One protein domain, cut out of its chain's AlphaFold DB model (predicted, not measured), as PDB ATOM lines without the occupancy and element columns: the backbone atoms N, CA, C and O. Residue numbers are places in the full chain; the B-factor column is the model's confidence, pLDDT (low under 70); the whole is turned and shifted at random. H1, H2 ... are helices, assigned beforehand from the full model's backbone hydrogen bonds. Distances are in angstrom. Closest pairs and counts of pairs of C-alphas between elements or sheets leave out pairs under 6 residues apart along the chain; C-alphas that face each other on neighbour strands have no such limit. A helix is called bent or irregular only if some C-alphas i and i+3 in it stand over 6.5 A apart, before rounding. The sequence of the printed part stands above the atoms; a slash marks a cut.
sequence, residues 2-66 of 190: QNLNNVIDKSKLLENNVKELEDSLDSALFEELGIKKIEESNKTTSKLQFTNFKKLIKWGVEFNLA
ATOM      1  N   GLN A   2     140.790 174.455 169.608       60.06
ATOM      2  CA  GLN A   2     140.190 173.398 170.461       60.06
ATOM      3  C   GLN A   2     140.749 173.323 171.896       60.06
ATOM      4  O   GLN A   2     139.985 173.141 172.836       60.06
ATOM      5  N   ASN A   3     142.057 173.523 172.084       69.81
ATOM      6  CA  ASN A   3     142.673 173.472 173.416       69.81
ATOM      7  C   ASN A   3     142.242 174.653 174.315       69.81
ATOM      8  O   ASN A   3     142.019 174.480 175.504       69.81
ATOM      9  N   LEU A   4     142.050 175.844 173.733       67.56
ATOM     10  CA  LEU A   4     141.616 177.029 174.481       67.56
ATOM     11  C   LEU A   4     140.162 176.891 174.956       67.56
ATOM     12  O   LEU A   4     139.869 177.209 176.101       67.56
ATOM     13  N   ASN A   5     139.278 176.354 174.108       76.81
ATOM     14  CA  ASN A   5     137.879 176.117 174.477       76.81
ATOM     15  C   ASN A   5     137.757 175.069 175.595       76.81
ATOM     16  O   ASN A   5     137.053 175.314 176.565       76.81
ATOM     17  N   ASN A   6     138.529 173.976 175.537       79.56
ATOM     18  CA  ASN A   6     138.556 172.975 176.612       79.56
ATOM     19  C   ASN A   6     139.049 173.551 177.950       79.56
ATOM     20  O   ASN A   6     138.542 173.178 179.007       79.56
ATOM     21  N   VAL A   7     140.038 174.452 177.922       81.56
ATOM     22  CA  VAL A   7     140.516 175.144 179.131       81.56
ATOM     23  C   VAL A   7     139.430 176.063 179.691       81.56
ATOM     24  O   VAL A   7     139.183 176.029 180.891       81.56
ATOM     25  N   ILE A   8     138.740 176.824 178.836       86.06
ATOM     26  CA  ILE A   8     137.637 177.708 179.247       86.06
ATOM     27  C   ILE A   8     136.487 176.903 179.866       86.06
ATOM     28  O   ILE A   8     135.977 177.285 180.917       86.06
ATOM     29  N   ASP A   9     136.097 175.787 179.254       85.25
ATOM     30  CA  ASP A   9     135.007 174.945 179.757       85.25
ATOM     31  C   ASP A   9     135.371 174.297 181.099       85.25
ATOM     32  O   ASP A   9     134.545 174.250 182.011       85.25
ATOM     33  N   LYS A  10     136.632 173.875 181.267       89.50
ATOM     34  CA  LYS A  10     137.134 173.373 182.551       89.50
ATOM     35  C   LYS A  10     137.138 174.458 183.628       89.50
ATOM     36  O   LYS A  10     136.746 174.161 184.752       89.50
ATOM     37  N   SER A  11     137.554 175.684 183.306       83.25
ATOM     38  CA  SER A  11     137.518 176.807 184.252       83.25
ATOM     39  C   SER A  11     136.092 177.115 184.703       83.25
ATOM     40  O   SER A  11     135.853 177.183 185.902       83.25
ATOM     41  N   LYS A  12     135.130 177.187 183.774       89.00
ATOM     42  CA  LYS A  12     133.709 177.407 184.100       89.00
ATOM     43  C   LYS A  12     133.126 176.297 184.972       89.00
ATOM     44  O   LYS A  12     132.363 176.571 185.889       89.00
ATOM     45  N   LEU A  13     133.478 175.042 184.687       90.12
ATOM     46  CA  LEU A  13     133.061 173.915 185.519       90.12
ATOM     47  C   LEU A  13     133.637 174.037 186.937       90.12
ATOM     48  O   LEU A  13     132.925 173.799 187.904       90.12
ATOM     49  N   LEU A  14     134.908 174.433 187.058       88.25
ATOM     50  CA  LEU A  14     135.544 174.658 188.353       88.25
ATOM     51  C   LEU A  14     134.854 175.786 189.133       88.25
ATOM     52  O   LEU A  14     134.585 175.617 190.315       88.25
ATOM     53  N   GLU A  15     134.543 176.901 188.468       87.94
ATOM     54  CA  GLU A  15     133.826 178.042 189.054       87.94
ATOM     55  C   GLU A  15     132.434 177.641 189.557       87.94
ATOM     56  O   GLU A  15     132.063 177.987 190.677       87.94
ATOM     57  N   ASN A  16     131.685 176.858 188.774       87.38
ATOM     58  CA  ASN A  16     130.384 176.340 189.199       87.38
ATOM     59  C   ASN A  16     130.513 175.414 190.415       87.38
ATOM     60  O   ASN A  16     129.749 175.558 191.363       87.38
ATOM     61  N   ASN A  17     131.502 174.517 190.424       90.19
ATOM     62  CA  ASN A  17     131.731 173.623 191.560       90.19
ATOM     63  C   ASN A  17     132.100 174.398 192.837       90.19
ATOM     64  O   ASN A  17     131.646 174.036 193.916       90.19
ATOM     65  N   VAL A  18     132.922 175.452 192.727       87.31
ATOM     66  CA  VAL A  18     133.250 176.336 193.861       87.31
ATOM     67  C   VAL A  18     131.982 176.985 194.399       87.31
ATOM     68  O   VAL A  18     131.739 176.932 195.598       87.31
ATOM     69  N   LYS A  19     131.137 177.512 193.510       85.19
ATOM     70  CA  LYS A  19     129.878 178.141 193.901       85.19
ATOM     71  C   LYS A  19     128.915 177.167 194.586       85.19
ATOM     72  O   LYS A  19     128.342 177.499 195.613       85.19
ATOM     73  N   GLU A  20     128.764 175.953 194.057       89.06
ATOM     74  CA  GLU A  20     127.927 174.916 194.678       89.06
ATOM     75  C   GLU A  20     128.441 174.512 196.069       89.06
ATOM     76  O   GLU A  20     127.650 174.264 196.981       89.06
ATOM     77  N   LEU A  21     129.764 174.461 196.249       88.88
ATOM     78  CA  LEU A  21     130.385 174.207 197.549       88.88
ATOM     79  C   LEU A  21     130.134 175.356 198.534       88.88
ATOM     80  O   LEU A  21     129.780 175.086 199.679       88.88
ATOM     81  N   GLU A  22     130.287 176.608 198.099       84.19
ATOM     82  CA  GLU A  22     129.982 177.802 198.903       84.19
ATOM     83  C   GLU A  22     128.509 177.813 199.340       84.19
ATOM     84  O   GLU A  22     128.220 177.913 200.532       84.19
ATOM     85  N   ASP A  23     127.580 177.582 198.408       84.44
ATOM     86  CA  ASP A  23     126.139 177.534 198.689       84.44
ATOM     87  C   ASP A  23     125.776 176.406 199.680       84.44
ATOM     88  O   ASP A  23     124.872 176.549 200.516       84.44
ATOM     89  N   SER A  24     126.479 175.273 199.601       89.75
ATOM     90  CA  SER A  24     126.326 174.143 200.526       89.75
ATOM     91  C   SER A  24     126.834 174.482 201.930       89.75
ATOM     92  O   SER A  24     126.136 174.220 202.913       89.75
ATOM     93  N   LEU A  25     128.007 175.121 202.031       86.69
ATOM     94  CA  LEU A  25     128.579 175.576 203.300       86.69
ATOM     95  C   LEU A  25     127.667 176.584 203.998       86.69
ATOM     96  O   LEU A  25     127.370 176.414 205.179       86.69
ATOM     97  N   ASP A  26     127.171 177.578 203.266       84.75
ATOM     98  CA  ASP A  26     126.250 178.581 203.806       84.75
ATOM     99  C   ASP A  26     124.945 177.945 204.291       84.75
ATOM    100  O   ASP A  26     124.393 178.324 205.326       84.75
ATOM    101  N   SER A  27     124.443 176.946 203.562       85.50
ATOM    102  CA  SER A  27     123.222 176.235 203.944       85.50
ATOM    103  C   SER A  27     123.409 175.429 205.226       85.50
ATOM    104  O   SER A  27     122.576 175.540 206.124       85.50
ATOM    105  N   ALA A  28     124.516 174.692 205.341       87.62
ATOM    106  CA  ALA A  28     124.861 173.967 206.560       87.62
ATOM    107  C   ALA A  28     125.065 174.924 207.747       87.62
ATOM    108  O   ALA A  28     124.552 174.684 208.838       87.62
ATOM    109  N   LEU A  29     125.757 176.048 207.529       86.75
ATOM    110  CA  LEU A  29     125.992 177.059 208.558       86.75
ATOM    111  C   LEU A  29     124.679 177.653 209.078       86.75
ATOM    112  O   LEU A  29     124.501 177.804 210.284       86.75
ATOM    113  N   PHE A  30     123.755 178.008 208.186       87.31
ATOM    114  CA  PHE A  30     122.475 178.579 208.595       87.31
ATOM    115  C   PHE A  30     121.589 177.567 209.311       87.31
ATOM    116  O   PHE A  30     120.883 177.955 210.239       87.31
ATOM    117  N   GLU A  31     121.638 176.294 208.925       86.62
ATOM    118  CA  GLU A  31     120.929 175.230 209.634       86.62
ATOM    119  C   GLU A  31     121.457 175.066 211.066       86.62
ATOM    120  O   GLU A  31     120.677 175.157 212.015       86.62
ATOM    121  N   GLU A  32     122.776 174.941 211.232       87.06
ATOM    122  CA  GLU A  32     123.434 174.821 212.544       87.06
ATOM    123  C   GLU A  32     123.201 176.044 213.436       87.06
ATOM    124  O   GLU A  32     122.970 175.934 214.641       87.06
ATOM    125  N   LEU A  33     123.225 177.240 212.847       85.81
ATOM    126  CA  LEU A  33     122.943 178.476 213.567       85.81
ATOM    127  C   LEU A  33     121.445 178.744 213.721       85.81
ATOM    128  O   LEU A  33     121.085 179.730 214.361       85.81
ATOM    129  N   GLY A  34     120.558 177.926 213.154       84.50
ATOM    130  CA  GLY A  34     119.114 178.148 213.204       84.50
ATOM    131  C   GLY A  34     118.660 179.450 212.530       84.50
ATOM    132  O   GLY A  34     117.635 180.030 212.903       84.50
ATOM    133  N   ILE A  35     119.445 179.967 211.585       84.88
ATOM    134  CA  ILE A  35     119.149 181.204 210.867       84.88
ATOM    135  C   ILE A  35     118.126 180.890 209.780       84.88
ATOM    136  O   ILE A  35     118.375 180.106 208.863       84.88
ATOM    137  N   LYS A  36     116.957 181.529 209.853       72.25
ATOM    138  CA  LYS A  36     115.961 181.409 208.786       72.25
ATOM    139  C   LYS A  36     116.432 182.207 207.577       72.25
ATOM    140  O   LYS A  36     116.534 183.429 207.658       72.25
ATOM    141  N   LYS A  37     116.662 181.538 206.443       65.00
ATOM    142  CA  LYS A  37     116.813 182.242 205.162       65.00
ATOM    143  C   LYS A  37     115.541 183.054 204.928       65.00
ATOM    144  O   LYS A  37     114.438 182.511 204.997       65.00
ATOM    145  N   ILE A  38     115.696 184.354 204.686       64.06
ATOM    146  CA  ILE A  38     114.580 185.197 204.265       64.06
ATOM    147  C   ILE A  38     114.132 184.666 202.906       64.06
ATOM    148  O   ILE A  38     114.832 184.820 201.906       64.06
ATOM    149  N   GLU A  39     112.981 184.007 202.873       56.38
ATOM    150  CA  GLU A  39     112.328 183.689 201.614       56.38
ATOM    151  C   GLU A  39     111.899 185.009 200.971       56.38
ATOM    152  O   GLU A  39     111.264 185.849 201.616       56.38
ATOM    153  N   GLU A  40     112.256 185.213 199.702       55.03
ATOM    154  CA  GLU A  40     111.737 186.325 198.913       55.03
ATOM    155  C   GLU A  40     110.208 186.194 198.833       55.03
ATOM    156  O   GLU A  40     109.666 185.521 197.955       55.03
ATOM    157  N   SER A  41     109.473 186.804 199.766       45.72
ATOM    158  CA  SER A  41     108.019 186.750 199.702       45.72
ATOM    159  C   SER A  41     107.547 187.524 198.478       45.72
ATOM    160  O   SER A  41     107.952 188.669 198.262       45.72
ATOM    161  N   ASN A  42     106.678 186.874 197.706       46.03
ATOM    162  CA  ASN A  42     105.935 187.371 196.553       46.03
ATOM    163  C   ASN A  42     105.917 188.899 196.414       46.03
ATOM    164  O   ASN A  42     105.213 189.594 197.149       46.03
ATOM    165  N   LYS A  43     106.648 189.393 195.404       51.19
ATOM    166  CA  LYS A  43     106.584 190.768 194.894       51.19
ATOM    167  C   LYS A  43     105.138 191.265 194.920       51.19
ATOM    168  O   LYS A  43     104.325 190.857 194.092       51.19
ATOM    169  N   THR A  44     104.816 192.181 195.830       51.97
ATOM    170  CA  THR A  44     103.598 192.983 195.702       51.97
ATOM    171  C   THR A  44     103.628 193.666 194.340       51.97
ATOM    172  O   THR A  44     104.554 194.404 194.015       51.97
ATOM    173  N   THR A  45     102.605 193.405 193.534       53.81
ATOM    174  CA  THR A  45     102.416 193.817 192.135       53.81
ATOM    175  C   THR A  45     102.303 195.334 191.916       53.81
ATOM    176  O   THR A  45     102.128 195.788 190.783       53.81
ATOM    177  N   SER A  46     102.399 196.149 192.969       59.38
ATOM    178  CA  SER A  46     102.317 197.606 192.888       59.38
ATOM    179  C   SER A  46     103.655 198.214 192.463       59.38
ATOM    180  O   SER A  46     104.639 198.145 193.194       59.38
ATOM    181  N   LYS A  47     103.674 198.895 191.310       65.12
ATOM    182  CA  LYS A  47     104.852 199.601 190.761       65.12
ATOM    183  C   LYS A  47     105.363 200.764 191.630       65.12
ATOM    184  O   LYS A  47     106.435 201.292 191.359       65.12
ATOM    185  N   LEU A  48     104.587 201.188 192.626       68.75
ATOM    186  CA  LEU A  48     104.889 202.286 193.540       68.75
ATOM    187  C   LEU A  48     104.685 201.810 194.976       68.75
ATOM    188  O   LEU A  48     103.635 201.254 195.301       68.75
ATOM    189  N   GLN A  49     105.675 202.069 195.823       66.75
ATOM    190  CA  GLN A  49     105.610 201.851 197.261       66.75
ATOM    191  C   GLN A  49     106.159 203.072 197.993       66.75
ATOM    192  O   GLN A  49     107.080 203.739 197.521       66.75
ATOM    193  N   PHE A  50     105.594 203.342 199.165       74.94
ATOM    194  CA  PHE A  50     106.046 204.393 200.064       74.94
ATOM    195  C   PHE A  50     106.621 203.748 201.321       74.94
ATOM    196  O   PHE A  50     105.988 202.881 201.920       74.94
ATOM    197  N   THR A  51     107.801 204.198 201.739       70.00
ATOM    198  CA  THR A  51     108.411 203.807 203.013       70.00
ATOM    199  C   THR A  51     108.821 205.048 203.796       70.00
ATOM    200  O   THR A  51     109.013 206.129 203.237       70.00
ATOM    201  N   ASN A  52     108.913 204.916 205.116       71.50
ATOM    202  CA  ASN A  52     109.384 206.002 205.966       71.50
ATOM    203  C   ASN A  52     110.907 206.102 205.851       71.50
ATOM    204  O   ASN A  52     111.589 205.087 205.954       71.50
ATOM    205  N   PHE A  53     111.446 207.316 205.731       75.75
ATOM    206  CA  PHE A  53     112.893 207.539 205.677       75.75
ATOM    207  C   PHE A  53     113.646 206.887 206.850       75.75
ATOM    208  O   PHE A  53     114.709 206.315 206.656       75.75
ATOM    209  N   LYS A  54     113.065 206.883 208.058       73.25
ATOM    210  CA  LYS A  54     113.663 206.234 209.240       73.25
ATOM    211  C   LYS A  54     113.771 204.709 209.131       73.25
ATOM    212  O   LYS A  54     114.477 204.107 209.927       73.25
ATOM    213  N   LYS A  55     113.030 204.094 208.208       66.38
ATOM    214  CA  LYS A  55     113.041 202.651 207.942       66.38
ATOM    215  C   LYS A  55     113.931 202.284 206.752       66.38
ATOM    216  O   LYS A  55     114.029 201.104 206.439       66.38
ATOM    217  N   LEU A  56     114.547 203.265 206.083       66.56
ATOM    218  CA  LEU A  56     115.473 202.994 204.988       66.56
ATOM    219  C   LEU A  56     116.778 202.433 205.546       66.56
ATOM    220  O   LEU A  56     117.434 203.064 206.372       66.56
ATOM    221  N   ILE A  57     117.146 201.251 205.061       62.34
ATOM    222  CA  ILE A  57     118.338 200.522 205.515       62.34
ATOM    223  C   ILE A  57     119.535 200.888 204.634       62.34
ATOM    224  O   ILE A  57     120.634 201.150 205.123       62.34
ATOM    225  N   LYS A  58     119.315 200.926 203.316       64.88
ATOM    226  CA  LYS A  58     120.298 201.287 202.289       64.88
ATOM    227  C   LYS A  58     119.635 202.097 201.180       64.88
ATOM    228  O   LYS A  58     118.415 202.064 201.005       64.88
ATOM    229  N   TRP A  59     120.452 202.802 200.404       63.72
ATOM    230  CA  TRP A  59     120.027 203.384 199.135       63.72
ATOM    231  C   TRP A  59     119.836 202.261 198.108       63.72
ATOM    232  O   TRP A  59     120.791 201.556 197.802       63.72
ATOM    233  N   GLY A  60     118.611 202.087 197.614       61.28
ATOM    234  CA  GLY A  60     118.259 201.065 196.618       61.28
ATOM    235  C   GLY A  60     116.886 200.464 196.902       61.28
ATOM    236  O   GLY A  60     116.568 200.134 198.043       61.28
ATOM    237  N   VAL A  61     116.027 200.379 195.889       66.81
ATOM    238  CA  VAL A  61     114.628 199.952 196.069       66.81
ATOM    239  C   VAL A  61     114.581 198.471 196.445       66.81
ATOM    240  O   VAL A  61     113.852 198.096 197.350       66.81
ATOM    241  N   GLU A  62     115.442 197.657 195.843       61.34
ATOM    242  CA  GLU A  62     115.610 196.228 196.109       61.34
ATOM    243  C   GLU A  62     115.895 195.901 197.585       61.34
ATOM    244  O   GLU A  62     115.276 194.995 198.134       61.34
ATOM    245  N   PHE A  63     116.743 196.679 198.266       59.19
ATOM    246  CA  PHE A  63     117.075 196.448 199.680       59.19
ATOM    247  C   PHE A  63     115.959 196.857 200.637       59.19
ATOM    248  O   PHE A  63     115.877 196.338 201.741       59.19
ATOM    249  N   ASN A  64     115.121 197.811 200.225       62.16
ATOM    250  CA  ASN A  64     113.971 198.254 201.012       62.16
ATOM    251  C   ASN A  64     112.695 197.459 200.675       62.16
ATOM    252  O   ASN A  64     111.695 197.599 201.373       62.16
ATOM    253  N   LEU A  65     112.736 196.655 199.604       59.22
ATOM    254  CA  LEU A  65     111.739 195.642 199.250       59.22
ATOM    255  C   LEU A  65     112.015 194.296 199.928       59.22
ATOM    256  O   LEU A  65     111.080 193.515 200.102       59.22
ATOM    257  N   ALA A  66     113.277 194.013 200.268       52.88
ATOM    258  CA  ALA A  66     113.653 192.823 201.014       52.88
ATOM    259  C   ALA A  66     112.940 192.817 202.375       52.88
ATOM    260  O   ALA A  66     112.880 193.834 203.071       52.88
TER     261      ALA A  66
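This is residues 2 to 66 of the 190 residues of an uncharacterized protein of Amphibacillus xylanus (strain ATCC 51415 / DSM 6626 / JCM 7361 / LMG 17667 / NBRC 15112 / Ep01) (UniProt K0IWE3). One long helix, H1, sticks out as an arm with residues 2 to 26 and 28 to 34 standing free, and from its end the backbone turns off at a sharp corner, so that H1 and the first part of the link make a V. The rest is a loose head in which residues 35 to 60, a long stretch with no named element, wind round to the short helix H2 near the last printed residue. The printed part has 65 residues with two named helices, H1 then H2, and no named strand; the class is all helix. The whole is extended, with a radius of gyration of the C-alphas of 19.3 A, and elongated, spanning 56 by 34 by 21 A.

H1, residues 2 to 32, is the longest helix, 45.3 A from first to last C-alpha. It runs from C-alpha 2 at (140.190, 173.398, 170.461) to C-alpha 32 at (123.434, 174.821, 212.544). H2 is residues 61 to 65, ending at C-alpha 65 at (111.739, 195.642, 199.250).

H1 and H2 are apart, with no C-alpha of the one within 8 A of the other. A long link of 28 residues, 33 to 60, joins them, and its C-alphas lie 10 to 25 A from the mean of the C-alphas. In H1 and H2 every O i to N i+4 pair is within hydrogen-bond range, and neither helix is bent.

The C-alphas of Gln 2 and Lys 54, the two farthest apart, are 57.3 A apart. Without the stretches that stand free, 33 residues span 32 by 23 by 13 A. The printed part has no cut. The mean pLDDT of the printed part is 73.9, and the model's confidence is low, under 70, in residues 2 to 4, 37 to 49 and 55 to 66.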